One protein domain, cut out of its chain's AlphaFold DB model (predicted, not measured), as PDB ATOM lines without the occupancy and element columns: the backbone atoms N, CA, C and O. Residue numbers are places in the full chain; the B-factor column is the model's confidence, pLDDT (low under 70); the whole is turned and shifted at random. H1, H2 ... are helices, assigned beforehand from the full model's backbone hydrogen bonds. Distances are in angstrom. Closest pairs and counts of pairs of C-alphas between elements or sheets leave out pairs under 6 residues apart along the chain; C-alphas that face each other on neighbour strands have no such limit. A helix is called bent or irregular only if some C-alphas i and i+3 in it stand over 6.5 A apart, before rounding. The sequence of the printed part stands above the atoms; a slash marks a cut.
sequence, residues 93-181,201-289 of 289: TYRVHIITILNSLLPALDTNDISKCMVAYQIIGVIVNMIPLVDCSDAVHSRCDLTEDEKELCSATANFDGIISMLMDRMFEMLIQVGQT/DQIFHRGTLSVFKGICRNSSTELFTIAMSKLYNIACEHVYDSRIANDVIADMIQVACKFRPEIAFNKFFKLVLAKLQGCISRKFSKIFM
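This is residues 93 to 181 and 201 to 289 of the 289 residues of the protein "BLM10_mid domain-containing protein" of Caenorhabditis japonica (UniProt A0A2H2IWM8). The model is a flat slab of helices: H2, H5 and H7 lie side by side in a row, and H4b and H6, also side by side, cover H5 and H7. H8 packs on H6 and H7 towards one end of the long axis, where residues 278 to 284 stick out; H4a, the other arm of the bent H4, makes the opposite end with H3 packed on it and H1 near. H4b, H5, H6, H7 and H8 form an up-and-down bundle, each running against the one before it in the chain. The printed part has 178 residues with eight named helices, H1 to H8 in order, and no named strand, class all helix. It is only just compact, close to loose, with a radius of gyration of the C-alphas of 18.7 A and spans of 68 by 39 by 20 A.

H1, residues 97 to 104, and H2, residues 114 to 130, form a hairpin that only just touches, with 3 pairs of C-alphas within 8 A, closest at Leu 102 and Ile 124, 6.3 A. H4, residues 148 to 181, was assigned as one helix by its hydrogen bonds but is bent: C-alphas 158 and 161 are 7.0 A apart, and its arms H4a, residues 148 to 158, and H4b, residues 161 to 181, stand at a steep tilt of 45 degrees. H3, residues 139 to 142, touches H4a, with the closest C-alphas those of Val 140 and Lys 151, 5.5 A. H5, residues 201 to 218, touches H2 the same way at a shallow tilt of 18 degrees, closest C-alphas Gly 125 and Val 211, 4.7 A. H6, residues 221 to 237, touches H4b the same way at a shallow tilt of 23 degrees, closest C-alphas Asp 161 and Leu 223, 6.0 A. H7, residues 243 to 259, touches H5 the same way at a shallow tilt of 16 degrees, closest C-alphas His 205 and Val 248, 5.8 A. H6 and H7 form a hairpin, touching through residues 228 to 235 and 249 to 256 alone, closest C-alphas Ala 235 and Ile 249, 7.1 A. H8, residues 261 to 279, is only just irregular, with C-alphas 263 and 266 6.6 A apart; with residues 264 to 271 alone it touches H6, closest C-alphas Tyr 232 and Phe 268, 7.3 A. In H1, H2, H4b, H5, H6 and H7 every O i to N i+4 pair is within hydrogen-bond range, in H4a 6 of 7 and in H8 13 of 15; H3 is too short for such a pair.

H1 begins at C-alpha 97 (25.236, 52.965, 15.659), and H8 ends at C-alpha 279 (7.944, 27.113, -22.706). From first to last C-alpha H4b measures 30.6 A, H8 25.9 A and H5 25.7 A.

The C-alphas of Thr 147 and Lys 283, 68.0 A apart, are the two farthest apart. Residues 182 to 200 are not printed, and C-alphas 181 and 201 are 11.6 A apart across the cut. Of the links printed whole, none is long. The mean pLDDT of the printed part is 89.3; residues 179 to 181, 239 to 241 and 281 to 289 are under 70.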
ATOM      1  N   THR A  93      21.968  58.754  22.978       93.19
ATOM      2  CA  THR A  93      21.650  57.349  22.700       93.19
ATOM      3  C   THR A  93      22.663  56.689  21.782       93.19
ATOM      4  O   THR A  93      23.252  57.305  20.903       93.19
ATOM      5  N   TYR A  94      22.780  55.372  21.904       95.06
ATOM      6  CA  TYR A  94      23.621  54.563  21.027       95.06
ATOM      7  C   TYR A  94      22.876  54.046  19.782       95.06
ATOM      8  O   TYR A  94      23.418  53.259  19.004       95.06
ATOM      9  N   ARG A  95      21.622  54.467  19.563       95.12
ATOM     10  CA  ARG A  95      20.755  53.913  18.508       95.12
ATOM     11  C   ARG A  95      21.268  54.192  17.097       95.12
ATOM     12  O   ARG A  95      21.092  53.344  16.223       95.12
ATOM     13  N   VAL A  96      21.944  55.322  16.875       95.31
ATOM     14  CA  VAL A  96      22.519  55.680  15.563       95.31
ATOM     15  C   VAL A  96      23.523  54.633  15.069       95.31
ATOM     16  O   VAL A  96      23.549  54.304  13.881       95.31
ATOM     17  N   HIS A  97      24.258  53.997  15.990       95.75
ATOM     18  CA  HIS A  97      25.236  52.965  15.659       95.75
ATOM     19  C   HIS A  97      24.612  51.752  14.960       95.75
ATOM     20  O   HIS A  97      25.310  51.078  14.208       95.75
ATOM     21  N   ILE A  98      23.313  51.482  15.136       96.06
ATOM     22  CA  ILE A  98      22.620  50.387  14.436       96.06
ATOM     23  C   ILE A  98      22.686  50.566  12.916       96.06
ATOM     24  O   ILE A  98      22.924  49.590  12.203       96.06
ATOM     25  N   ILE A  99      22.511  51.793  12.420       96.19
ATOM     26  CA  ILE A  99      22.527  52.087  10.979       96.19
ATOM     27  C   ILE A  99      23.949  51.925  10.438       96.19
ATOM     28  O   ILE A  99      24.158  51.258   9.422       96.19
ATOM     29  N   THR A 100      24.939  52.450  11.164       95.06
ATOM     30  CA  THR A 100      26.357  52.306  10.812       95.06
ATOM     31  C   THR A 100      26.779  50.839  10.782       95.06
ATOM     32  O   THR A 100      27.354  50.386   9.799       95.06
ATOM     33  N   ILE A 101      26.432  50.067  11.817       95.38
ATOM     34  CA  ILE A 101      26.729  48.631  11.913       95.38
ATOM     35  C   ILE A 101      26.069  47.859  10.768       95.38
ATOM     36  O   ILE A 101      26.713  47.002  10.167       95.38
ATOM     37  N   LEU A 102      24.807  48.159  10.444       95.50
ATOM     38  CA  LEU A 102      24.099  47.510   9.341       95.50
ATOM     39  C   LEU A 102      24.841  47.707   8.010       95.50
ATOM     40  O   LEU A 102      25.020  46.741   7.270       95.50
ATOM     41  N   ASN A 103      25.328  48.922   7.741       94.56
ATOM     42  CA  ASN A 103      26.120  49.223   6.549       94.56
ATOM     43  C   ASN A 103      27.502  48.537   6.571       94.56
ATOM     44  O   ASN A 103      27.927  47.934   5.585       94.56
ATOM     45  N   SER A 104      28.193  48.561   7.713       93.12
ATOM     46  CA  SER A 104      29.515  47.941   7.879       93.12
ATOM     47  C   SER A 104      29.494  46.409   7.828       93.12
ATOM     48  O   SER A 104      30.531  45.797   7.585       93.12
ATOM     49  N   LEU A 105      28.339  45.771   8.041       92.88
ATOM     50  CA  LEU A 105      28.182  44.315   7.960       92.88
ATOM     51  C   LEU A 105      27.923  43.796   6.543       92.88
ATOM     52  O   LEU A 105      28.025  42.589   6.327       92.88
ATOM     53  N   LEU A 106      27.633  44.656   5.564       92.75
ATOM     54  CA  LEU A 106      27.385  44.212   4.186       92.75
ATOM     55  C   LEU A 106      28.561  43.414   3.585       92.75
ATOM     56  O   LEU A 106      28.307  42.356   3.013       92.75
ATOM     57  N   PRO A 107      29.843  43.804   3.767       89.94
ATOM     58  CA  PRO A 107      30.992  43.015   3.307       89.94
ATOM     59  C   PRO A 107      31.225  41.720   4.106       89.94
ATOM     60  O   PRO A 107      32.131  40.947   3.794       89.94
ATOM     61  N   ALA A 108      30.483  41.496   5.196       89.56
ATOM     62  CA  ALA A 108      30.540  40.256   5.963       89.56
ATOM     63  C   ALA A 108      29.647  39.150   5.380       89.56
ATOM     64  O   ALA A 108      29.817  37.989   5.752       89.56
ATOM     65  N   LEU A 109      28.744  39.496   4.459       90.94
ATOM     66  CA  LEU A 109      27.985  38.549   3.648       90.94
ATOM     67  C   LEU A 109      28.866  38.060   2.492       90.94
ATOM     68  O   LEU A 109      28.912  38.663   1.422       90.94
ATOM     69  N   ASP A 110      29.607  36.988   2.752       86.25
ATOM     70  CA  ASP A 110      30.605  36.423   1.842       86.25
ATOM     71  C   ASP A 110      30.473  34.893   1.811       86.25
ATOM     72  O   ASP A 110      30.337  34.253   2.856       86.25
ATOM     73  N   THR A 111      30.497  34.289   0.621       84.00
ATOM     74  CA  THR A 111      30.461  32.825   0.469       84.00
ATOM     75  C   THR A 111      31.772  32.161   0.878       84.00
ATOM     76  O   THR A 111      31.776  30.968   1.164       84.00
ATOM     77  N   ASN A 112      32.885  32.903   0.911       85.19
ATOM     78  CA  ASN A 112      34.201  32.351   1.245       85.19
ATOM     79  C   ASN A 112      34.393  32.118   2.753       85.19
ATOM     80  O   ASN A 112      35.214  31.291   3.143       85.19
ATOM     81  N   ASP A 113      33.636  32.820   3.601       86.06
ATOM     82  CA  ASP A 113      33.666  32.659   5.057       86.06
ATOM     83  C   ASP A 113      32.245  32.477   5.603       86.06
ATOM     84  O   ASP A 113      31.579  33.413   6.058       86.06
ATOM     85  N   ILE A 114      31.780  31.226   5.584       85.94
ATOM     86  CA  ILE A 114      30.439  30.854   6.053       85.94
ATOM     87  C   ILE A 114      30.240  31.170   7.540       85.94
ATOM     88  O   ILE A 114      29.129  31.514   7.947       85.94
ATOM     89  N   SER A 115      31.293  31.098   8.362       87.06
ATOM     90  CA  SER A 115      31.181  31.402   9.796       87.06
ATOM     91  C   SER A 115      30.887  32.884  10.018       87.06
ATOM     92  O   SER A 115      29.975  33.228  10.775       87.06
ATOM     93  N   LYS A 116      31.613  33.762   9.319       87.50
ATOM     94  CA  LYS A 116      31.375  35.211   9.321       87.50
ATOM     95  C   LYS A 116      29.998  35.544   8.747       87.50
ATOM     96  O   LYS A 116      29.232  36.278   9.374       87.50
ATOM     97  N   CYS A 117      29.662  34.943   7.612       90.56
ATOM     98  CA  CYS A 117      28.391  35.133   6.926       90.56
ATOM     99  C   CYS A 117      27.189  34.740   7.799       90.56
ATOM    100  O   CYS A 117      26.219  35.490   7.910       90.56
ATOM    101  N   MET A 118      27.271  33.606   8.504       92.31
ATOM    102  CA  MET A 118      26.229  33.147   9.424       92.31
ATOM    103  C   MET A 118      25.945  34.173  10.527       92.31
ATOM    104  O   MET A 118      24.783  34.482  10.795       92.31
ATOM    105  N   VAL A 119      26.988  34.711  11.166       91.94
ATOM    106  CA  VAL A 119      26.823  35.699  12.243       91.94
ATOM    107  C   VAL A 119      26.329  37.039  11.688       91.94
ATOM    108  O   VAL A 119      25.458  37.663  12.299       91.94
ATOM    109  N   ALA A 120      26.793  37.453  10.506       93.81
ATOM    110  CA  ALA A 120      26.285  38.641   9.822       93.81
ATOM    111  C   ALA A 120      24.780  38.523   9.525       93.81
ATOM    112  O   ALA A 120      24.019  39.416   9.897       93.81
ATOM    113  N   TYR A 121      24.319  37.394   8.970       95.88
ATOM    114  CA  TYR A 121      22.890  37.132   8.762       95.88
ATOM    115  C   TYR A 121      22.080  37.193  10.059       95.88
ATOM    116  O   TYR A 121      20.965  37.715  10.060       95.88
ATOM    117  N   GLN A 122      22.619  36.678  11.168       95.50
ATOM    118  CA  GLN A 122      21.947  36.745  12.468       95.50
ATOM    119  C   GLN A 122      21.800  38.187  12.958       95.50
ATOM    120  O   GLN A 122      20.705  38.581  13.356       95.50
ATOM    121  N   ILE A 123      22.874  38.978  12.911       96.06
ATOM    122  CA  ILE A 123      22.860  40.369  13.380       96.06
ATOM    123  C   ILE A 123      21.952  41.223  12.498       96.06
ATOM    124  O   ILE A 123      21.038  41.865  13.016       96.06
ATOM    125  N   ILE A 124      22.142  41.175  11.174       97.50
ATOM    126  CA  ILE A 124      21.298  41.893  10.211       97.50
ATOM    127  C   ILE A 124      19.842  41.473  10.402       97.50
ATOM    128  O   ILE A 124      18.973  42.329  10.529       97.50
ATOM    129  N   GLY A 125      19.583  40.165  10.503       96.81
ATOM    130  CA  GLY A 125      18.257  39.600  10.733       96.81
ATOM    131  C   GLY A 125      17.582  40.158  11.985       96.81
ATOM    132  O   GLY A 125      16.414  40.534  11.922       96.81
ATOM    133  N   VAL A 126      18.295  40.259  13.109       96.00
ATOM    134  CA  VAL A 126      17.749  40.874  14.328       96.00
ATOM    135  C   VAL A 126      17.475  42.362  14.112       96.00
ATOM    136  O   VAL A 126      16.386  42.808  14.466       96.00
ATOM    137  N   ILE A 127      18.395  43.114  13.497       96.94
ATOM    138  CA  ILE A 127      18.214  44.551  13.229       96.94
ATOM    139  C   ILE A 127      16.949  44.781  12.399       96.94
ATOM    140  O   ILE A 127      16.028  45.446  12.871       96.94
ATOM    141  N   VAL A 128      16.845  44.165  11.215       96.56
ATOM    142  CA  VAL A 128      15.711  44.386  10.299       96.56
ATOM    143  C   VAL A 128      14.374  43.913  10.870       96.56
ATOM    144  O   VAL A 128      13.328  44.361  10.416       96.56
ATOM    145  N   ASN A 129      14.376  43.011  11.859       94.69
ATOM    146  CA  ASN A 129      13.155  42.580  12.544       94.69
ATOM    147  C   ASN A 129      12.754  43.496  13.711       94.69
ATOM    148  O   ASN A 129      11.590  43.466  14.114       94.69
ATOM    149  N   MET A 130      13.686  44.283  14.251       94.50
ATOM    150  CA  MET A 130      13.490  45.072  15.471       94.50
ATOM    151  C   MET A 130      13.317  46.572  15.218       94.50
ATOM    152  O   MET A 130      12.753  47.241  16.082       94.50
ATOM    153  N   ILE A 131      13.773  47.099  14.075       94.94
ATOM    154  CA  ILE A 131      13.635  48.524  13.733       94.94
ATOM    155  C   ILE A 131      12.641  48.743  12.583       94.94
ATOM    156  O   ILE A 131      12.586  47.919  11.666       94.94
ATOM    157  N   PRO A 132      11.878  49.852  12.590       95.94
ATOM    158  CA  PRO A 132      11.171  50.304  11.401       95.94
ATOM    159  C   PRO A 132      12.192  50.807  10.372       95.94
ATOM    160  O   PRO A 132      12.981  51.707  10.650       95.94
ATOM    161  N   LEU A 133      12.178  50.220   9.179       97.38
ATOM    162  CA  LEU A 133      13.006  50.649   8.054       97.38
ATOM    163  C   LEU A 133      12.216  51.704   7.276       97.38
ATOM    164  O   LEU A 133      11.475  51.387   6.346       97.38
ATOM    165  N   VAL A 134      12.313  52.953   7.718       97.38
ATOM    166  CA  VAL A 134      11.635  54.106   7.117       97.38
ATOM    167  C   VAL A 134      12.628  55.253   7.068       97.38
ATOM    168  O   VAL A 134      13.336  55.487   8.047       97.38
ATOM    169  N   ASP A 135      12.685  55.950   5.937       97.25
ATOM    170  CA  ASP A 135      13.440  57.193   5.860       97.25
ATOM    171  C   ASP A 135      12.667  58.313   6.572       97.25
ATOM    172  O   ASP A 135      11.586  58.721   6.151       97.25
ATOM    173  N   CYS A 136      13.224  58.763   7.689       96.19
ATOM    174  CA  CYS A 136      12.733  59.841   8.530       96.19
ATOM    175  C   CYS A 136      13.656  61.071   8.482       96.19
ATOM    176  O   CYS A 136      13.571  61.915   9.375       96.19
ATOM    177  N   SER A 137      14.546  61.190   7.494       96.69
ATOM    178  CA  SER A 137      15.520  62.289   7.419       96.69
ATOM    179  C   SER A 137      14.869  63.670   7.292       96.69
ATOM    180  O   SER A 137      15.307  64.621   7.942       96.69
ATOM    181  N   ASP A 138      13.729  63.761   6.608       95.62
ATOM    182  CA  ASP A 138      12.922  64.987   6.511       95.62
ATOM    183  C   ASP A 138      12.352  65.472   7.862       95.62
ATOM    184  O   ASP A 138      11.940  66.633   8.002       95.62
ATOM    185  N   ALA A 139      12.327  64.616   8.893       94.50
ATOM    186  CA  ALA A 139      11.860  64.993  10.227       94.50
ATOM    187  C   ALA A 139      12.699  66.133  10.826       94.50
ATOM    188  O   ALA A 139      12.164  66.969  11.550       94.50
ATOM    189  N   VAL A 140      13.984  66.214  10.465       94.50
ATOM    190  CA  VAL A 140      14.922  67.244  10.941       94.50
ATOM    191  C   VAL A 140      14.491  68.653  10.524       94.50
ATOM    192  O   VAL A 140      14.766  69.621  11.232       94.50
ATOM    193  N   HIS A 141      13.794  68.779   9.393       93.25
ATOM    194  CA  HIS A 141      13.316  70.061   8.870       93.25
ATOM    195  C   HIS A 141      11.867  70.366   9.255       93.25
ATOM    196  O   HIS A 141      11.477  71.531   9.313       93.25
ATOM    197  N   SER A 142      11.060  69.332   9.497       93.31
ATOM    198  CA  SER A 142       9.622  69.465   9.754       93.31
ATOM    199  C   SER A 142       9.259  69.519  11.240       93.31
ATOM    200  O   SER A 142       8.204  70.056  11.583       93.31
ATOM    201  N   ARG A 143      10.115  68.999  12.130       92.31
ATOM    202  CA  ARG A 143       9.874  68.949  13.577       92.31
ATOM    203  C   ARG A 143      10.842  69.840  14.346       92.31
ATOM    204  O   ARG A 143      12.038  69.860  14.078       92.31
ATOM    205  N   CYS A 144      10.324  70.546  15.349       90.94
ATOM    206  CA  CYS A 144      11.105  71.421  16.230       90.94
ATOM    207  C   CYS A 144      11.350  70.830  17.629       90.94
ATOM    208  O   CYS A 144      11.996  71.472  18.451       90.94
ATOM    209  N   ASP A 145      10.817  69.643  17.912       93.00
ATOM    210  CA  ASP A 145      10.837  68.984  19.222       93.00
ATOM    211  C   ASP A 145      11.870  67.849  19.331       93.00
ATOM    212  O   ASP A 145      11.862  67.113  20.312       93.00
ATOM    213  N   LEU A 146      12.753  67.715  18.336       92.06
ATOM    214  CA  LEU A 146      13.795  66.689  18.296       92.06
ATOM    215  C   LEU A 146      15.054  67.135  19.046       92.06
ATOM    216  O   LEU A 146      15.518  68.269  18.869       92.06
ATOM    217  N   THR A 147      15.651  66.223  19.814       92.06
ATOM    218  CA  THR A 147      17.002  66.413  20.368       92.06
ATOM    219  C   THR A 147      18.066  66.360  19.263       92.06
ATOM    220  O   THR A 147      17.796  65.912  18.149       92.06
ATOM    221  N   GLU A 148      19.293  66.808  19.543       91.19
ATOM    222  CA  GLU A 148      20.391  66.718  18.564       91.19
ATOM    223  C   GLU A 148      20.696  65.262  18.167       91.19
ATOM    224  O   GLU A 148      20.816  64.964  16.981       91.19
ATOM    225  N   ASP A 149      20.689  64.339  19.131       91.69
ATOM    226  CA  ASP A 149      20.830  62.899  18.883       91.69
ATOM    227  C   ASP A 149      19.697  62.330  18.014       91.69
ATOM    228  O   ASP A 149      19.924  61.489  17.142       91.69
ATOM    229  N   GLU A 150      18.457  62.778  18.223       92.81
ATOM    230  CA  GLU A 150      17.326  62.361  17.390       92.81
ATOM    231  C   GLU A 150      17.437  62.911  15.970       92.81
ATOM    232  O   GLU A 150      17.116  62.199  15.016       92.81
ATOM    233  N   LYS A 151      17.933  64.142  15.804       94.56
ATOM    234  CA  LYS A 151      18.208  64.708  14.478       94.56
ATOM    235  C   LYS A 151      19.297  63.925  13.756       94.56
ATOM    236  O   LYS A 151      19.151  63.670  12.560       94.56
ATOM    237  N   GLU A 152      20.357  63.525  14.453       95.06
ATOM    238  CA  GLU A 152      21.415  62.685  13.885       95.06
ATOM    239  C   GLU A 152      20.858  61.323  13.453       95.06
ATOM    240  O   GLU A 152      21.059  60.901  12.311       95.06
ATOM    241  N   LEU A 153      20.080  60.671  14.324       95.06
ATOM    242  CA  LEU A 153      19.444  59.390  14.025       95.06
ATOM    243  C   LEU A 153      18.502  59.486  12.816       95.06
ATOM    244  O   LEU A 153      18.581  58.645  11.923       95.06
ATOM    245  N   CYS A 154      17.642  60.509  12.765       95.94
ATOM    246  CA  CYS A 154      16.770  60.780  11.621       95.94
ATOM    247  C   CYS A 154      17.581  61.044  10.349       95.94
ATOM    248  O   CYS A 154      17.288  60.470   9.308       95.94
ATOM    249  N   SER A 155      18.639  61.849  10.414       96.88
ATOM    250  CA  SER A 155      19.496  62.105   9.246       96.88
ATOM    251  C   SER A 155      20.134  60.814   8.723       96.88
ATOM    252  O   SER A 155      20.202  60.590   7.516       96.88
ATOM    253  N   ALA A 156      20.552  59.922   9.624       97.06
ATOM    254  CA  ALA A 156      21.167  58.655   9.259       97.06
ATOM    255  C   ALA A 156      20.208  57.698   8.521       97.06
ATOM    256  O   ALA A 156      20.685  56.874   7.732       97.06
ATOM    257  N   THR A 157      18.881  57.812   8.705       97.38
ATOM    258  CA  THR A 157      17.904  56.944   8.014       97.38
ATOM    259  C   THR A 157      17.824  57.182   6.508       97.38
ATOM    260  O   THR A 157      17.381  56.282   5.796       97.38
ATOM    261  N   ALA A 158      18.321  58.320   6.005       97.06
ATOM    262  CA  ALA A 158      18.437  58.579   4.563       97.06
ATOM    263  C   ALA A 158      19.254  57.490   3.840       97.06
ATOM    264  O   ALA A 158      19.067  57.219   2.656       97.06
ATOM    265  N   ASN A 159      20.144  56.807   4.568       96.94
ATOM    266  CA  ASN A 159      20.971  55.740   4.016       96.94
ATOM    267  C   ASN A 159      20.221  54.411   3.823       96.94
ATOM    268  O   ASN A 159      20.783  53.495   3.223       96.94
ATOM    269  N   PHE A 160      18.984  54.253   4.319       97.75
ATOM    270  CA  PHE A 160      18.284  52.965   4.251       97.75
ATOM    271  C   PHE A 160      18.026  52.481   2.825       97.75
ATOM    272  O   PHE A 160      18.119  51.275   2.599       97.75
ATOM    273  N   ASP A 161      17.757  53.377   1.871       96.69
ATOM    274  CA  ASP A 161      17.631  53.006   0.454       96.69
ATOM    275  C   ASP A 161      18.918  52.337  -0.049       96.69
ATOM    276  O   ASP A 161      18.915  51.163  -0.431       96.69
ATOM    277  N   GLY A 162      20.049  53.040   0.072       97.19
ATOM    278  CA  GLY A 162      21.358  52.524  -0.329       97.19
ATOM    279  C   GLY A 162      21.721  51.217   0.379       97.19
ATOM    280  O   GLY A 162      22.132  50.257  -0.272       97.19
ATOM    281  N   ILE A 163      21.497  51.138   1.693       97.44
ATOM    282  CA  ILE A 163      21.790  49.944   2.494       97.44
ATOM    283  C   ILE A 163      20.942  48.750   2.040       97.44
ATOM    284  O   ILE A 163      21.490  47.670   1.827       97.44
ATOM    285  N   ILE A 164      19.623  48.912   1.873       97.56
ATOM    286  CA  ILE A 164      18.735  47.827   1.422       97.56
ATOM    287  C   ILE A 164      19.101  47.409   0.001       97.56
ATOM    288  O   ILE A 164      19.159  46.214  -0.293       97.56
ATOM    289  N   SER A 165      19.381  48.377  -0.867       97.31
ATOM    290  CA  SER A 165      19.805  48.133  -2.239       97.31
ATOM    291  C   SER A 165      21.070  47.265  -2.282       97.31
ATOM    292  O   SER A 165      21.052  46.180  -2.869       97.31
ATOM    293  N   MET A 166      22.122  47.674  -1.571       97.25
ATOM    294  CA  MET A 166      23.392  46.946  -1.497       97.25
ATOM    295  C   MET A 166      23.253  45.587  -0.802       97.25
ATOM    296  O   MET A 166      23.876  44.616  -1.222       97.25
ATOM    297  N   LEU A 167      22.429  45.490   0.243       96.94
ATOM    298  CA  LEU A 167      22.157  44.236   0.946       96.94
ATOM    299  C   LEU A 167      21.516  43.199   0.019       96.94
ATOM    300  O   LEU A 167      21.935  42.043   0.004       96.94
ATOM    301  N   MET A 168      20.521  43.613  -0.766       96.81
ATOM    302  CA  MET A 168      19.885  42.750  -1.762       96.81
ATOM    303  C   MET A 168      20.886  42.320  -2.836       96.81
ATOM    304  O   MET A 168      20.955  41.130  -3.130       96.81
ATOM    305  N   ASP A 169      21.695  43.247  -3.361       95.38
ATOM    306  CA  ASP A 169      22.729  42.928  -4.356       95.38
ATOM    307  C   ASP A 169      23.729  41.902  -3.821       95.38
ATOM    308  O   ASP A 169      23.986  40.904  -4.485       95.38
ATOM    309  N   ARG A 170      24.210  42.061  -2.581       94.12
ATOM    310  CA  ARG A 170      25.119  41.087  -1.956       94.12
ATOM    311  C   ARG A 170      24.484  39.715  -1.774       94.12
ATOM    312  O   ARG A 170      25.087  38.718  -2.168       94.12
ATOM    313  N   MET A 171      23.264  39.637  -1.236       94.06
ATOM    314  CA  MET A 171      22.558  38.353  -1.101       94.06
ATOM    315  C   MET A 171      22.372  37.672  -2.464       94.06
ATOM    316  O   MET A 171      22.447  36.452  -2.570       94.06
ATOM    317  N   PHE A 172      22.165  38.446  -3.520       91.88
ATOM    318  CA  PHE A 172      21.970  37.943  -4.870       91.88
ATOM    319  C   PHE A 172      23.259  37.552  -5.600       91.88
ATOM    320  O   PHE A 172      23.285  36.525  -6.275       91.88
ATOM    321  N   GLU A 173      24.344  38.303  -5.435       90.31
ATOM    322  CA  GLU A 173      25.675  37.919  -5.915       90.31
ATOM    323  C   GLU A 173      26.082  36.567  -5.324       90.31
ATOM    324  O   GLU A 173      26.475  35.654  -6.053       90.31
ATOM    325  N   MET A 174      25.897  36.402  -4.012       88.06
ATOM    326  CA  MET A 174      26.143  35.135  -3.330       88.06
ATOM    327  C   MET A 174      25.248  34.006  -3.868       88.06
ATOM    328  O   MET A 174      25.715  32.884  -4.060       88.06
ATOM    329  N   LEU A 175      23.971  34.292  -4.153       85.38
ATOM    330  CA  LEU A 175      23.031  33.325  -4.733       85.38
ATOM    331  C   LEU A 175      23.522  32.825  -6.099       85.38
ATOM    332  O   LEU A 175      23.463  31.627  -6.383       85.38
ATOM    333  N   ILE A 176      24.029  33.733  -6.935       83.38
ATOM    334  CA  ILE A 176      24.592  33.410  -8.250       83.38
ATOM    335  C   ILE A 176      25.868  32.575  -8.096       83.38
ATOM    336  O   ILE A 176      26.013  31.566  -8.787       83.38
ATOM    337  N   GLN A 177      26.756  32.938  -7.168       81.81
ATOM    338  CA  GLN A 177      27.994  32.198  -6.900       81.81
ATOM    339  C   GLN A 177      27.712  30.752  -6.466       81.81
ATOM    340  O   GLN A 177      28.272  29.819  -7.044       81.81
ATOM    341  N   VAL A 178      26.786  30.548  -5.523       74.12
ATOM    342  CA  VAL A 178      26.321  29.208  -5.109       74.12
ATOM    343  C   VAL A 178      25.657  28.468  -6.277       74.12
ATOM    344  O   VAL A 178      25.804  27.255  -6.434       74.12
ATOM    345  N   GLY A 179      24.943  29.194  -7.139       69.00
ATOM    346  CA  GLY A 179      24.338  28.645  -8.347       69.00
ATOM    347  C   GLY A 179      25.353  28.078  -9.345       69.00
ATOM    348  O   GLY A 179      25.111  27.024  -9.934       69.00
ATOM    349  N   GLN A 180      26.490  28.753  -9.515       68.31
ATOM    350  CA  GLN A 180      27.538  28.397 -10.477       68.31
ATOM    351  C   GLN A 180      28.499  27.317  -9.961       68.31
ATOM    352  O   GLN A 180      28.973  26.494 -10.737       68.31
ATOM    353  N   THR A 181      28.786  27.257  -8.660       63.44
ATOM    354  CA  THR A 181      29.653  26.200  -8.094       63.44
ATOM    355  C   THR A 181      28.991  24.819  -8.115       63.44
ATOM    356  O   THR A 181      29.673  23.792  -8.189       63.44
ATOM    357  N   ASP A 201      24.483  25.750   2.373       83.00
ATOM    358  CA  ASP A 201      23.280  26.027   1.576       83.00
ATOM    359  C   ASP A 201      22.083  26.369   2.471       83.00
ATOM    360  O   ASP A 201      21.294  27.263   2.166       83.00
ATOM    361  N   GLN A 202      21.961  25.689   3.615       84.62
ATOM    362  CA  GLN A 202      20.916  25.962   4.605       84.62
ATOM    363  C   GLN A 202      21.121  27.304   5.312       84.62
ATOM    364  O   GLN A 202      20.146  28.027   5.529       84.62
ATOM    365  N   ILE A 203      22.360  27.646   5.682       87.31
ATOM    366  CA  ILE A 203      22.698  28.951   6.267       87.31
ATOM    367  C   ILE A 203      22.345  30.051   5.276       87.31
ATOM    368  O   ILE A 203      21.670  31.008   5.651       87.31
ATOM    369  N   PHE A 204      22.737  29.885   4.017       87.44
ATOM    370  CA  PHE A 204      22.474  30.855   2.972       87.44
ATOM    371  C   PHE A 204      20.971  31.010   2.708       87.44
ATOM    372  O   PHE A 204      20.430  32.108   2.819       87.44
ATOM    373  N   HIS A 205      20.260  29.905   2.470       90.44
ATOM    374  CA  HIS A 205      18.820  29.927   2.224       90.44
ATOM    375  C   HIS A 205      18.046  30.547   3.393       90.44
ATOM    376  O   HIS A 205      17.215  31.440   3.210       90.44
ATOM    377  N   ARG A 206      18.289  30.082   4.625       92.31
ATOM    378  CA  ARG A 206      17.573  30.584   5.808       92.31
ATOM    379  C   ARG A 206      17.972  32.015   6.148       92.31
ATOM    380  O   ARG A 206      17.099  32.782   6.548       92.31
ATOM    381  N   GLY A 207      19.247  32.362   5.995       94.06
ATOM    382  CA  GLY A 207      19.786  33.700   6.232       94.06
ATOM    383  C   GLY A 207      19.153  34.730   5.307       94.06
ATOM    384  O   GLY A 207      18.478  35.642   5.791       94.06
ATOM    385  N   THR A 208      19.262  34.514   3.992       94.88
ATOM    386  CA  THR A 208      18.665  35.369   2.955       94.88
ATOM    387  C   THR A 208      17.170  35.541   3.180       94.88
ATOM    388  O   THR A 208      16.659  36.661   3.243       94.88
ATOM    389  N   LEU A 209      16.453  34.433   3.390       95.69
ATOM    390  CA  LEU A 209      15.008  34.481   3.579       95.69
ATOM    391  C   LEU A 209      14.610  35.189   4.884       95.69
ATOM    392  O   LEU A 209      13.601  35.891   4.913       95.69
ATOM    393  N   SER A 210      15.372  35.011   5.966       96.19
ATOM    394  CA  SER A 210      15.127  35.671   7.256       96.19
ATOM    395  C   SER A 210      15.280  37.188   7.150       96.19
ATOM    396  O   SER A 210      14.387  37.932   7.565       96.19
ATOM    397  N   VAL A 211      16.373  37.646   6.533       97.50
ATOM    398  CA  VAL A 211      16.637  39.071   6.307       97.50
ATOM    399  C   VAL A 211      15.581  39.669   5.382       97.50
ATOM    400  O   VAL A 211      14.958  40.672   5.732       97.50
ATOM    401  N   PHE A 212      15.290  39.016   4.256       97.81
ATOM    402  CA  PHE A 212      14.287  39.498   3.309       97.81
ATOM    403  C   PHE A 212      12.882  39.582   3.923       97.81
ATOM    404  O   PHE A 212      12.169  40.562   3.703       97.81
ATOM    405  N   LYS A 213      12.488  38.603   4.752       96.81
ATOM    406  CA  LYS A 213      11.230  38.656   5.519       96.81
ATOM    407  C   LYS A 213      11.186  39.867   6.447       96.81
ATOM    408  O   LYS A 213      10.145  40.516   6.520       96.81
ATOM    409  N   GLY A 214      12.288  40.167   7.135       97.00
ATOM    410  CA  GLY A 214      12.400  41.339   8.004       97.00
ATOM    411  C   GLY A 214      12.231  42.647   7.232       97.00
ATOM    412  O   GLY A 214      11.397  43.467   7.610       97.00
ATOM    413  N   ILE A 215      12.916  42.782   6.089       97.50
ATOM    414  CA  ILE A 215      12.746  43.922   5.172       97.50
ATOM    415  C   ILE A 215      11.279  44.042   4.748       97.50
ATOM    416  O   ILE A 215      10.674  45.093   4.930       97.50
ATOM    417  N   CYS A 216      10.660  42.969   4.247       96.25
ATOM    418  CA  CYS A 216       9.266  43.007   3.790       96.25
ATOM    419  C   CYS A 216       8.276  43.405   4.892       96.25
ATOM    420  O   CYS A 216       7.279  44.068   4.608       96.25
ATOM    421  N   ARG A 217       8.542  42.986   6.132       95.31
ATOM    422  CA  ARG A 217       7.662  43.228   7.275       95.31
ATOM    423  C   ARG A 217       7.767  44.650   7.813       95.31
ATOM    424  O   ARG A 217       6.741  45.221   8.165       95.31
ATOM    425  N   ASN A 218       8.983  45.179   7.920       95.81
ATOM    426  CA  ASN A 218       9.255  46.394   8.687       95.81
ATOM    427  C   ASN A 218       9.657  47.598   7.828       95.81
ATOM    428  O   ASN A 218       9.943  48.653   8.390       95.81
ATOM    429  N   SER A 219       9.692  47.465   6.498       96.75
ATOM    430  CA  SER A 219      10.013  48.580   5.600       96.75
ATOM    431  C   SER A 219       8.808  49.390   5.144       96.75
ATOM    432  O   SER A 219       7.686  48.879   5.035       96.75
ATOM    433  N   SER A 220       9.066  50.661   4.830       97.00
ATOM    434  CA  SER A 220       8.146  51.533   4.104       97.00
ATOM    435  C   SER A 220       7.847  50.996   2.696       97.00
ATOM    436  O   SER A 220       8.465  50.044   2.212       97.00
ATOM    437  N   THR A 221       6.848  51.568   2.024       95.75
ATOM    438  CA  THR A 221       6.444  51.106   0.684       95.75
ATOM    439  C   THR A 221       7.516  51.355  -0.368       95.75
ATOM    440  O   THR A 221       7.711  50.532  -1.266       95.75
ATOM    441  N   GLU A 222       8.237  52.454  -0.221       95.94
ATOM    442  CA  GLU A 222       9.318  52.902  -1.088       95.94
ATOM    443  C   GLU A 222      10.484  51.911  -1.000       95.94
ATOM    444  O   GLU A 222      10.857  51.293  -1.999       95.94
ATOM    445  N   LEU A 223      10.963  51.650   0.220       96.56
ATOM    446  CA  LEU A 223      12.063  50.720   0.487       96.56
ATOM    447  C   LEU A 223      11.707  49.270   0.138       96.56
ATOM    448  O   LEU A 223      12.523  48.544  -0.439       96.56
ATOM    449  N   PHE A 224      10.464  48.853   0.392       96.75
ATOM    450  CA  PHE A 224       9.973  47.564  -0.092       96.75
ATOM    451  C   PHE A 224      10.042  47.475  -1.623       96.75
ATOM    452  O   PHE A 224      10.454  46.449  -2.165       96.75
ATOM    453  N   THR A 225       9.644  48.537  -2.331       95.75
ATOM    454  CA  THR A 225       9.618  48.566  -3.802       95.75
ATOM    455  C   THR A 225      11.016  48.419  -4.392       95.75
ATOM    456  O   THR A 225      11.167  47.741  -5.410       95.75
ATOM    457  N   ILE A 226      12.039  48.970  -3.739       96.44
ATOM    458  CA  ILE A 226      13.446  48.799  -4.126       96.44
ATOM    459  C   ILE A 226      13.856  47.325  -4.026       96.44
ATOM    460  O   ILE A 226      14.270  46.728  -5.026       96.44
ATOM    461  N   ALA A 227      13.655  46.700  -2.861       96.94
ATOM    462  CA  ALA A 227      13.996  45.291  -2.647       96.94
ATOM    463  C   ALA A 227      13.226  44.357  -3.600       96.94
ATOM    464  O   ALA A 227      13.790  43.436  -4.196       96.94
ATOM    465  N   MET A 228      11.940  44.640  -3.798       95.62
ATOM    466  CA  MET A 228      11.057  43.918  -4.709       95.62
ATOM    467  C   MET A 228      11.501  44.043  -6.172       95.62
ATOM    468  O   MET A 228      11.456  43.064  -6.916       95.62
ATOM    469  N   SER A 229      11.928  45.232  -6.602       95.00
ATOM    470  CA  SER A 229      12.383  45.457  -7.979       95.00
ATOM    471  C   SER A 229      13.669  44.687  -8.268       95.00
ATOM    472  O   SER A 229      13.771  44.062  -9.321       95.00
ATOM    473  N   LYS A 230      14.601  44.623  -7.311       95.62
ATOM    474  CA  LYS A 230      15.806  43.789  -7.441       95.62
ATOM    475  C   LYS A 230      15.475  42.298  -7.518       95.62
ATOM    476  O   LYS A 230      15.986  41.612  -8.399       95.62
ATOM    477  N   LEU A 231      14.564  41.813  -6.667       95.62
ATOM    478  CA  LEU A 231      14.083  40.428  -6.739       95.62
ATOM    479  C   LEU A 231      13.435  40.119  -8.096       95.62
ATOM    480  O   LEU A 231      13.679  39.062  -8.675       95.62
ATOM    481  N   TYR A 232      12.628  41.045  -8.619       94.25
ATOM    482  CA  TYR A 232      11.996  40.901  -9.928       94.25
ATOM    483  C   TYR A 232      13.023  40.832 -11.064       94.25
ATOM    484  O   TYR A 232      12.908  39.955 -11.922       94.25
ATOM    485  N   ASN A 233      14.032  41.706 -11.056       92.75
ATOM    486  CA  ASN A 233      15.081  41.723 -12.077       92.75
ATOM    487  C   ASN A 233      15.849  40.402 -12.099       92.75
ATOM    488  O   ASN A 233      15.987  39.792 -13.158       92.75
ATOM    489  N   ILE A 234      16.235  39.885 -10.929       90.00
ATOM    490  CA  ILE A 234      16.931  38.600 -10.870       90.00
ATOM    491  C   ILE A 234      16.059  37.438 -11.328       90.00
ATOM    492  O   ILE A 234      16.519  36.601 -12.103       90.00
ATOM    493  N   ALA A 235      14.783  37.425 -10.939       89.25
ATOM    494  CA  ALA A 235      13.842  36.409 -11.391       89.25
ATOM    495  C   ALA A 235      13.610  36.464 -12.913       89.25
ATOM    496  O   ALA A 235      13.229  35.452 -13.506       89.25
ATOM    497  N   CYS A 236      13.818  37.619 -13.557       86.88
ATOM    498  CA  CYS A 236      13.761  37.764 -15.011       86.88
ATOM    499  C   CYS A 236      15.041  37.258 -15.681       86.88
ATOM    500  O   CYS A 236      14.953  36.373 -16.535       86.88
ATOM    501  N   GLU A 237      16.182  37.819 -15.284       83.25
ATOM    502  CA  GLU A 237      17.483  37.692 -15.951       83.25
ATOM    503  C   GLU A 237      18.144  36.330 -15.741       83.25
ATOM    504  O   GLU A 237      18.818  35.829 -16.639       83.25
ATOM    505  N   HIS A 238      17.944  35.718 -14.574       74.69
ATOM    506  CA  HIS A 238      18.686  34.529 -14.187       74.69
ATOM    507  C   HIS A 238      17.794  33.289 -14.270       74.69
ATOM    508  O   HIS A 238      16.705  33.222 -13.694       74.69
ATOM    509  N   VAL A 239      18.272  32.289 -15.008       67.62
ATOM    510  CA  VAL A 239      17.762  30.917 -14.963       67.62
ATOM    511  C   VAL A 239      18.829  30.105 -14.247       67.62
ATOM    512  O   VAL A 239      19.922  29.923 -14.777       67.62
ATOM    513  N   TYR A 240      18.548  29.690 -13.014       65.94
ATOM    514  CA  TYR A 240      19.511  28.944 -12.214       65.94
ATOM    515  C   TYR A 240      19.385  27.446 -12.496       65.94
ATOM    516  O   TYR A 240      18.292  26.888 -12.404       65.94
ATOM    517  N   ASP A 241      20.511  26.776 -12.740       62.66
ATOM    518  CA  ASP A 241      20.571  25.306 -12.760       62.66
ATOM    519  C   ASP A 241      20.583  24.718 -11.336       62.66
ATOM    520  O   ASP A 241      20.229  23.559 -11.113       62.66
ATOM    521  N   SER A 242      20.964  25.528 -10.341       73.31
ATOM    522  CA  SER A 242      20.968  25.126  -8.936       73.31
ATOM    523  C   SER A 242      19.564  25.129  -8.345       73.31
ATOM    524  O   SER A 242      18.869  26.147  -8.320       73.31
ATOM    525  N   ARG A 243      19.177  23.984  -7.777       78.88
ATOM    526  CA  ARG A 243      17.920  23.829  -7.042       78.88
ATOM    527  C   ARG A 243      17.801  24.818  -5.879       78.88
ATOM    528  O   ARG A 243      16.755  25.430  -5.729       78.88
ATOM    529  N   ILE A 244      18.866  25.006  -5.099       81.19
ATOM    530  CA  ILE A 244      18.850  25.890  -3.921       81.19
ATOM    531  C   ILE A 244      18.589  27.333  -4.333       81.19
ATOM    532  O   ILE A 244      17.796  28.014  -3.693       81.19
ATOM    533  N   ALA A 245      19.217  27.792  -5.418       83.31
ATOM    534  CA  ALA A 245      19.018  29.155  -5.879       83.31
ATOM    535  C   ALA A 245      17.567  29.401  -6.325       83.31
ATOM    536  O   ALA A 245      16.968  30.418  -5.973       83.31
ATOM    537  N   ASN A 246      16.976  28.430  -7.026       86.00
ATOM    538  CA  ASN A 246      15.565  28.473  -7.405       86.00
ATOM    539  C   ASN A 246      14.629  28.445  -6.187       86.00
ATOM    540  O   ASN A 246      13.685  29.233  -6.142       86.00
ATOM    541  N   ASP A 247      14.906  27.588  -5.199       88.56
ATOM    542  CA  ASP A 247      14.110  27.478  -3.971       88.56
ATOM    543  C   ASP A 247      14.136  28.807  -3.184       88.56
ATOM    544  O   ASP A 247      13.081  29.318  -2.811       88.56
ATOM    545  N   VAL A 248      15.309  29.443  -3.037       91.38
ATOM    546  CA  VAL A 248      15.437  30.757  -2.374       91.38
ATOM    547  C   VAL A 248      14.611  31.829  -3.085       91.38
ATOM    548  O   VAL A 248      13.871  32.562  -2.430       91.38
ATOM    549  N   ILE A 249      14.705  31.933  -4.415       92.31
ATOM    550  CA  ILE A 249      13.946  32.937  -5.176       92.31
ATOM    551  C   ILE A 249      12.443  32.682  -5.082       92.31
ATOM    552  O   ILE A 249      11.682  33.627  -4.866       92.31
ATOM    553  N   ALA A 250      12.005  31.427  -5.195       92.69
ATOM    554  CA  ALA A 250      10.599  31.067  -5.052       92.69
ATOM    555  C   ALA A 250      10.058  31.446  -3.662       92.69
ATOM    556  O   ALA A 250       9.007  32.087  -3.563       92.69
ATOM    557  N   ASP A 251      10.808  31.140  -2.602       95.56
ATOM    558  CA  ASP A 251      10.452  31.490  -1.227       95.56
ATOM    559  C   ASP A 251      10.449  33.011  -1.001       95.56
ATOM    560  O   ASP A 251       9.555  33.540  -0.335       95.56
ATOM    561  N   MET A 252      11.400  33.749  -1.582       96.38
ATOM    562  CA  MET A 252      11.408  35.215  -1.535       96.38
ATOM    563  C   MET A 252      10.189  35.805  -2.258       96.38
ATOM    564  O   MET A 252       9.521  36.684  -1.715       96.38
ATOM    565  N   ILE A 253       9.835  35.293  -3.440       95.81
ATOM    566  CA  ILE A 253       8.628  35.709  -4.173       95.81
ATOM    567  C   ILE A 253       7.377  35.447  -3.330       95.81
ATOM    568  O   ILE A 253       6.520  36.325  -3.192       95.81
ATOM    569  N   GLN A 254       7.282  34.264  -2.718       95.88
ATOM    570  CA  GLN A 254       6.173  33.914  -1.834       95.88
ATOM    571  C   GLN A 254       6.081  34.884  -0.648       95.88
ATOM    572  O   GLN A 254       4.991  35.352  -0.313       95.88
ATOM    573  N   VAL A 255       7.214  35.216  -0.026       96.81
ATOM    574  CA  VAL A 255       7.294  36.187   1.073       96.81
ATOM    575  C   VAL A 255       6.825  37.570   0.633       96.81
ATOM    576  O   VAL A 255       5.992  38.163   1.319       96.81
ATOM    577  N   ALA A 256       7.292  38.064  -0.514       96.62
ATOM    578  CA  ALA A 256       6.882  39.362  -1.043       96.62
ATOM    579  C   ALA A 256       5.361  39.415  -1.274       96.62
ATOM    580  O   ALA A 256       4.692  40.344  -0.816       96.62
ATOM    581  N   CYS A 257       4.800  38.372  -1.895       96.00
ATOM    582  CA  CYS A 257       3.357  38.224  -2.100       96.00
ATOM    583  C   CYS A 257       2.575  38.127  -0.783       96.00
ATOM    584  O   CYS A 257       1.465  38.643  -0.701       96.00
ATOM    585  N   LYS A 258       3.143  37.496   0.250       94.44
ATOM    586  CA  LYS A 258       2.503  37.367   1.564       94.44
ATOM    587  C   LYS A 258       2.398  38.706   2.294       94.44
ATOM    588  O   LYS A 258       1.378  38.956   2.927       94.44
ATOM    589  N   PHE A 259       3.446  39.530   2.259       93.00
ATOM    590  CA  PHE A 259       3.463  40.794   3.001       93.00
ATOM    591  C   PHE A 259       2.755  41.928   2.259       93.00
ATOM    592  O   PHE A 259       2.045  42.705   2.889       93.00
ATOM    593  N   ARG A 260       2.930  42.034   0.935       92.62
ATOM    594  CA  ARG A 260       2.357  43.116   0.115       92.62
ATOM    595  C   ARG A 260       1.810  42.561  -1.210       92.62
ATOM    596  O   ARG A 260       2.403  42.790  -2.271       92.62
ATOM    597  N   PRO A 261       0.676  41.835  -1.176       93.25
ATOM    598  CA  PRO A 261       0.110  41.173  -2.354       93.25
ATOM    599  C   PRO A 261      -0.249  42.157  -3.472       93.25
ATOM    600  O   PRO A 261      -0.024  41.854  -4.640       93.25
ATOM    601  N   GLU A 262      -0.739  43.349  -3.123       91.12
ATOM    602  CA  GLU A 262      -1.176  44.380  -4.076       91.12
ATOM    603  C   GLU A 262      -0.067  44.793  -5.054       91.12
ATOM    604  O   GLU A 262      -0.318  45.000  -6.242       91.12
ATOM    605  N   ILE A 263       1.176  44.848  -4.567       89.00
ATOM    606  CA  ILE A 263       2.349  45.245  -5.352       89.00
ATOM    607  C   ILE A 263       3.012  44.016  -5.985       89.00
ATOM    608  O   ILE A 263       3.371  44.032  -7.167       89.00
ATOM    609  N   ALA A 264       3.202  42.948  -5.203       93.19
ATOM    610  CA  ALA A 264       4.053  41.831  -5.599       93.19
ATOM    611  C   ALA A 264       3.343  40.796  -6.482       93.19
ATOM    612  O   ALA A 264       3.922  40.344  -7.474       93.19
ATOM    613  N   PHE A 265       2.091  40.444  -6.167       92.75
ATOM    614  CA  PHE A 265       1.402  39.324  -6.812       92.75
ATOM    615  C   PHE A 265       1.212  39.561  -8.309       92.75
ATOM    616  O   PHE A 265       1.594  38.722  -9.118       92.75
ATOM    617  N   ASN A 266       0.690  40.729  -8.694       90.44
ATOM    618  CA  ASN A 266       0.423  41.046 -10.099       90.44
ATOM    619  C   ASN A 266       1.710  41.005 -10.945       90.44
ATOM    620  O   ASN A 266       1.715  40.438 -12.038       90.44
ATOM    621  N   LYS A 267       2.822  41.539 -10.416       91.81
ATOM    622  CA  LYS A 267       4.125  41.527 -11.099       91.81
ATOM    623  C   LYS A 267       4.641  40.104 -11.313       91.81
ATOM    624  O   LYS A 267       4.922  39.726 -12.450       91.81
ATOM    625  N   PHE A 268       4.736  39.299 -10.254       93.31
ATOM    626  CA  PHE A 268       5.284  37.945 -10.374       93.31
ATOM    627  C   PHE A 268       4.355  36.982 -11.106       93.31
ATOM    628  O   PHE A 268       4.832  36.155 -11.878       93.31
ATOM    629  N   PHE A 269       3.041  37.111 -10.939       91.69
ATOM    630  CA  PHE A 269       2.080  36.283 -11.662       91.69
ATOM    631  C   PHE A 269       2.192  36.491 -13.178       91.69
ATOM    632  O   PHE A 269       2.284  35.520 -13.929       91.69
ATOM    633  N   LYS A 270       2.288  37.749 -13.631       90.62
ATOM    634  CA  LYS A 270       2.536  38.070 -15.046       90.62
ATOM    635  C   LYS A 270       3.862  37.505 -15.548       90.62
ATOM    636  O   LYS A 270       3.895  36.952 -16.644       90.62
ATOM    637  N   LEU A 271       4.929  37.609 -14.754       89.56
ATOM    638  CA  LEU A 271       6.236  37.052 -15.107       89.56
ATOM    639  C   LEU A 271       6.171  35.530 -15.302       89.56
ATOM    640  O   LEU A 271       6.663  35.018 -16.307       89.56
ATOM    641  N   VAL A 272       5.534  34.815 -14.372       88.69
ATOM    642  CA  VAL A 272       5.369  33.357 -14.449       88.69
ATOM    643  C   VAL A 272       4.553  32.969 -15.680       88.69
ATOM    644  O   VAL A 272       4.980  32.093 -16.429       88.69
ATOM    645  N   LEU A 273       3.429  33.645 -15.944       88.81
ATOM    646  CA  LEU A 273       2.619  33.385 -17.138       88.81
ATOM    647  C   LEU A 273       3.404  33.613 -18.434       88.81
ATOM    648  O   LEU A 273       3.357  32.764 -19.322       88.81
ATOM    649  N   ALA A 274       4.155  34.712 -18.530       87.25
ATOM    650  CA  ALA A 274       4.971  35.012 -19.704       87.25
ATOM    651  C   ALA A 274       6.050  33.940 -19.938       87.25
ATOM    652  O   ALA A 274       6.214  33.462 -21.062       87.25
ATOM    653  N   LYS A 275       6.742  33.501 -18.875       84.62
ATOM    654  CA  LYS A 275       7.738  32.421 -18.964       84.62
ATOM    655  C   LYS A 275       7.094  31.085 -19.356       84.62
ATOM    656  O   LYS A 275       7.604  30.408 -20.245       84.62
ATOM    657  N   LEU A 276       5.943  30.734 -18.775       85.06
ATOM    658  CA  LEU A 276       5.214  29.506 -19.117       85.06
ATOM    659  C   LEU A 276       4.728  29.504 -20.570       85.06
ATOM    660  O   LEU A 276       4.902  28.503 -21.261       85.06
ATOM    661  N   GLN A 277       4.171  30.611 -21.065       83.12
ATOM    662  CA  GLN A 277       3.750  30.734 -22.466       83.12
ATOM    663  C   GLN A 277       4.919  30.542 -23.444       83.12
ATOM    664  O   GLN A 277       4.727  29.953 -24.504       83.12
ATOM    665  N   GLY A 278       6.128  30.984 -23.080       74.31
ATOM    666  CA  GLY A 278       7.340  30.746 -23.869       74.31
ATOM    667  C   GLY A 278       7.787  29.278 -23.896       74.31
ATOM    668  O   GLY A 278       8.316  28.819 -24.907       74.31
ATOM    669  N   CYS A 279       7.552  28.525 -22.818       73.81
ATOM    670  CA  CYS A 279       7.944  27.113 -22.706       73.81
ATOM    671  C   CYS A 279       6.898  26.139 -23.271       73.81
ATOM    672  O   CYS A 279       7.225  25.032 -23.705       73.81
ATOM    673  N   ILE A 280       5.627  26.526 -23.254       74.56
ATOM    674  CA  ILE A 280       4.519  25.692 -23.699       74.56
ATOM    675  C   ILE A 280       4.399  25.798 -25.230       74.56
ATOM    676  O   ILE A 280       3.999  26.824 -25.772       74.56
ATOM    677  N   SER A 281       4.716  24.717 -25.960       61.19
ATOM    678  CA  SER A 281       4.535  24.680 -27.423       61.19
ATOM    679  C   SER A 281       3.091  25.031 -27.834       61.19
ATOM    680  O   SER A 281       2.141  24.747 -27.098       61.19
ATOM    681  N   ARG A 282       2.906  25.581 -29.051       54.56
ATOM    682  CA  ARG A 282       1.620  26.061 -29.624       54.56
ATOM    683  C   ARG A 282       0.402  25.129 -29.442       54.56
ATOM    684  O   ARG A 282      -0.724  25.596 -29.580       54.56
ATOM    685  N   LYS A 283       0.584  23.842 -29.123       52.00
ATOM    686  CA  LYS A 283      -0.507  22.887 -28.861       52.00
ATOM    687  C   LYS A 283      -1.273  23.118 -27.548       52.00
ATOM    688  O   LYS A 283      -2.424  22.708 -27.478       52.00
ATOM    689  N   PHE A 284      -0.702  23.792 -26.549       52.00
ATOM    690  CA  PHE A 284      -1.339  23.989 -25.230       52.00
ATOM    691  C   PHE A 284      -1.835  25.426 -24.975       52.00
ATOM    692  O   PHE A 284      -2.530  25.678 -23.994       52.00
ATOM    693  N   SER A 285      -1.556  26.364 -25.888       49.50
ATOM    694  CA  SER A 285      -1.941  27.782 -25.760       49.50
ATOM    695  C   SER A 285      -3.457  28.027 -25.706       49.50
ATOM    696  O   SER A 285      -3.871  29.113 -25.319       49.50
ATOM    697  N   LYS A 286      -4.292  27.048 -26.084       50.88
ATOM    698  CA  LYS A 286      -5.760  27.178 -26.084       50.88
ATOM    699  C   LYS A 286      -6.425  26.964 -24.716       50.88
ATOM    700  O   LYS A 286      -7.629  27.138 -24.627       50.88
ATOM    701  N   ILE A 287      -5.678  26.568 -23.683       54.12
ATOM    702  CA  ILE A 287      -6.236  26.267 -22.348       54.12
ATOM    703  C   ILE A 287      -6.163  27.478 -21.396       54.12
ATOM    704  O   ILE A 287      -6.870  27.510 -20.398       54.12
ATOM    705  N   PHE A 288      -5.339  28.484 -21.709       47.16
ATOM    706  CA  PHE A 288      -5.068  29.636 -20.832       47.16
ATOM    707  C   PHE A 288      -5.592  30.982 -21.372       47.16
ATOM    708  O   PHE A 288      -5.192  32.031 -20.867       47.16
ATOM    709  N   MET A 289      -6.441  30.949 -22.404       44.75
ATOM    710  CA  MET A 289      -7.245  32.091 -22.866       44.75
ATOM    711  C   MET A 289      -8.615  32.037 -22.200       44.75
ATOM    712  O   MET A 289      -9.090  33.113 -21.781       44.75
TER     713      MET A 289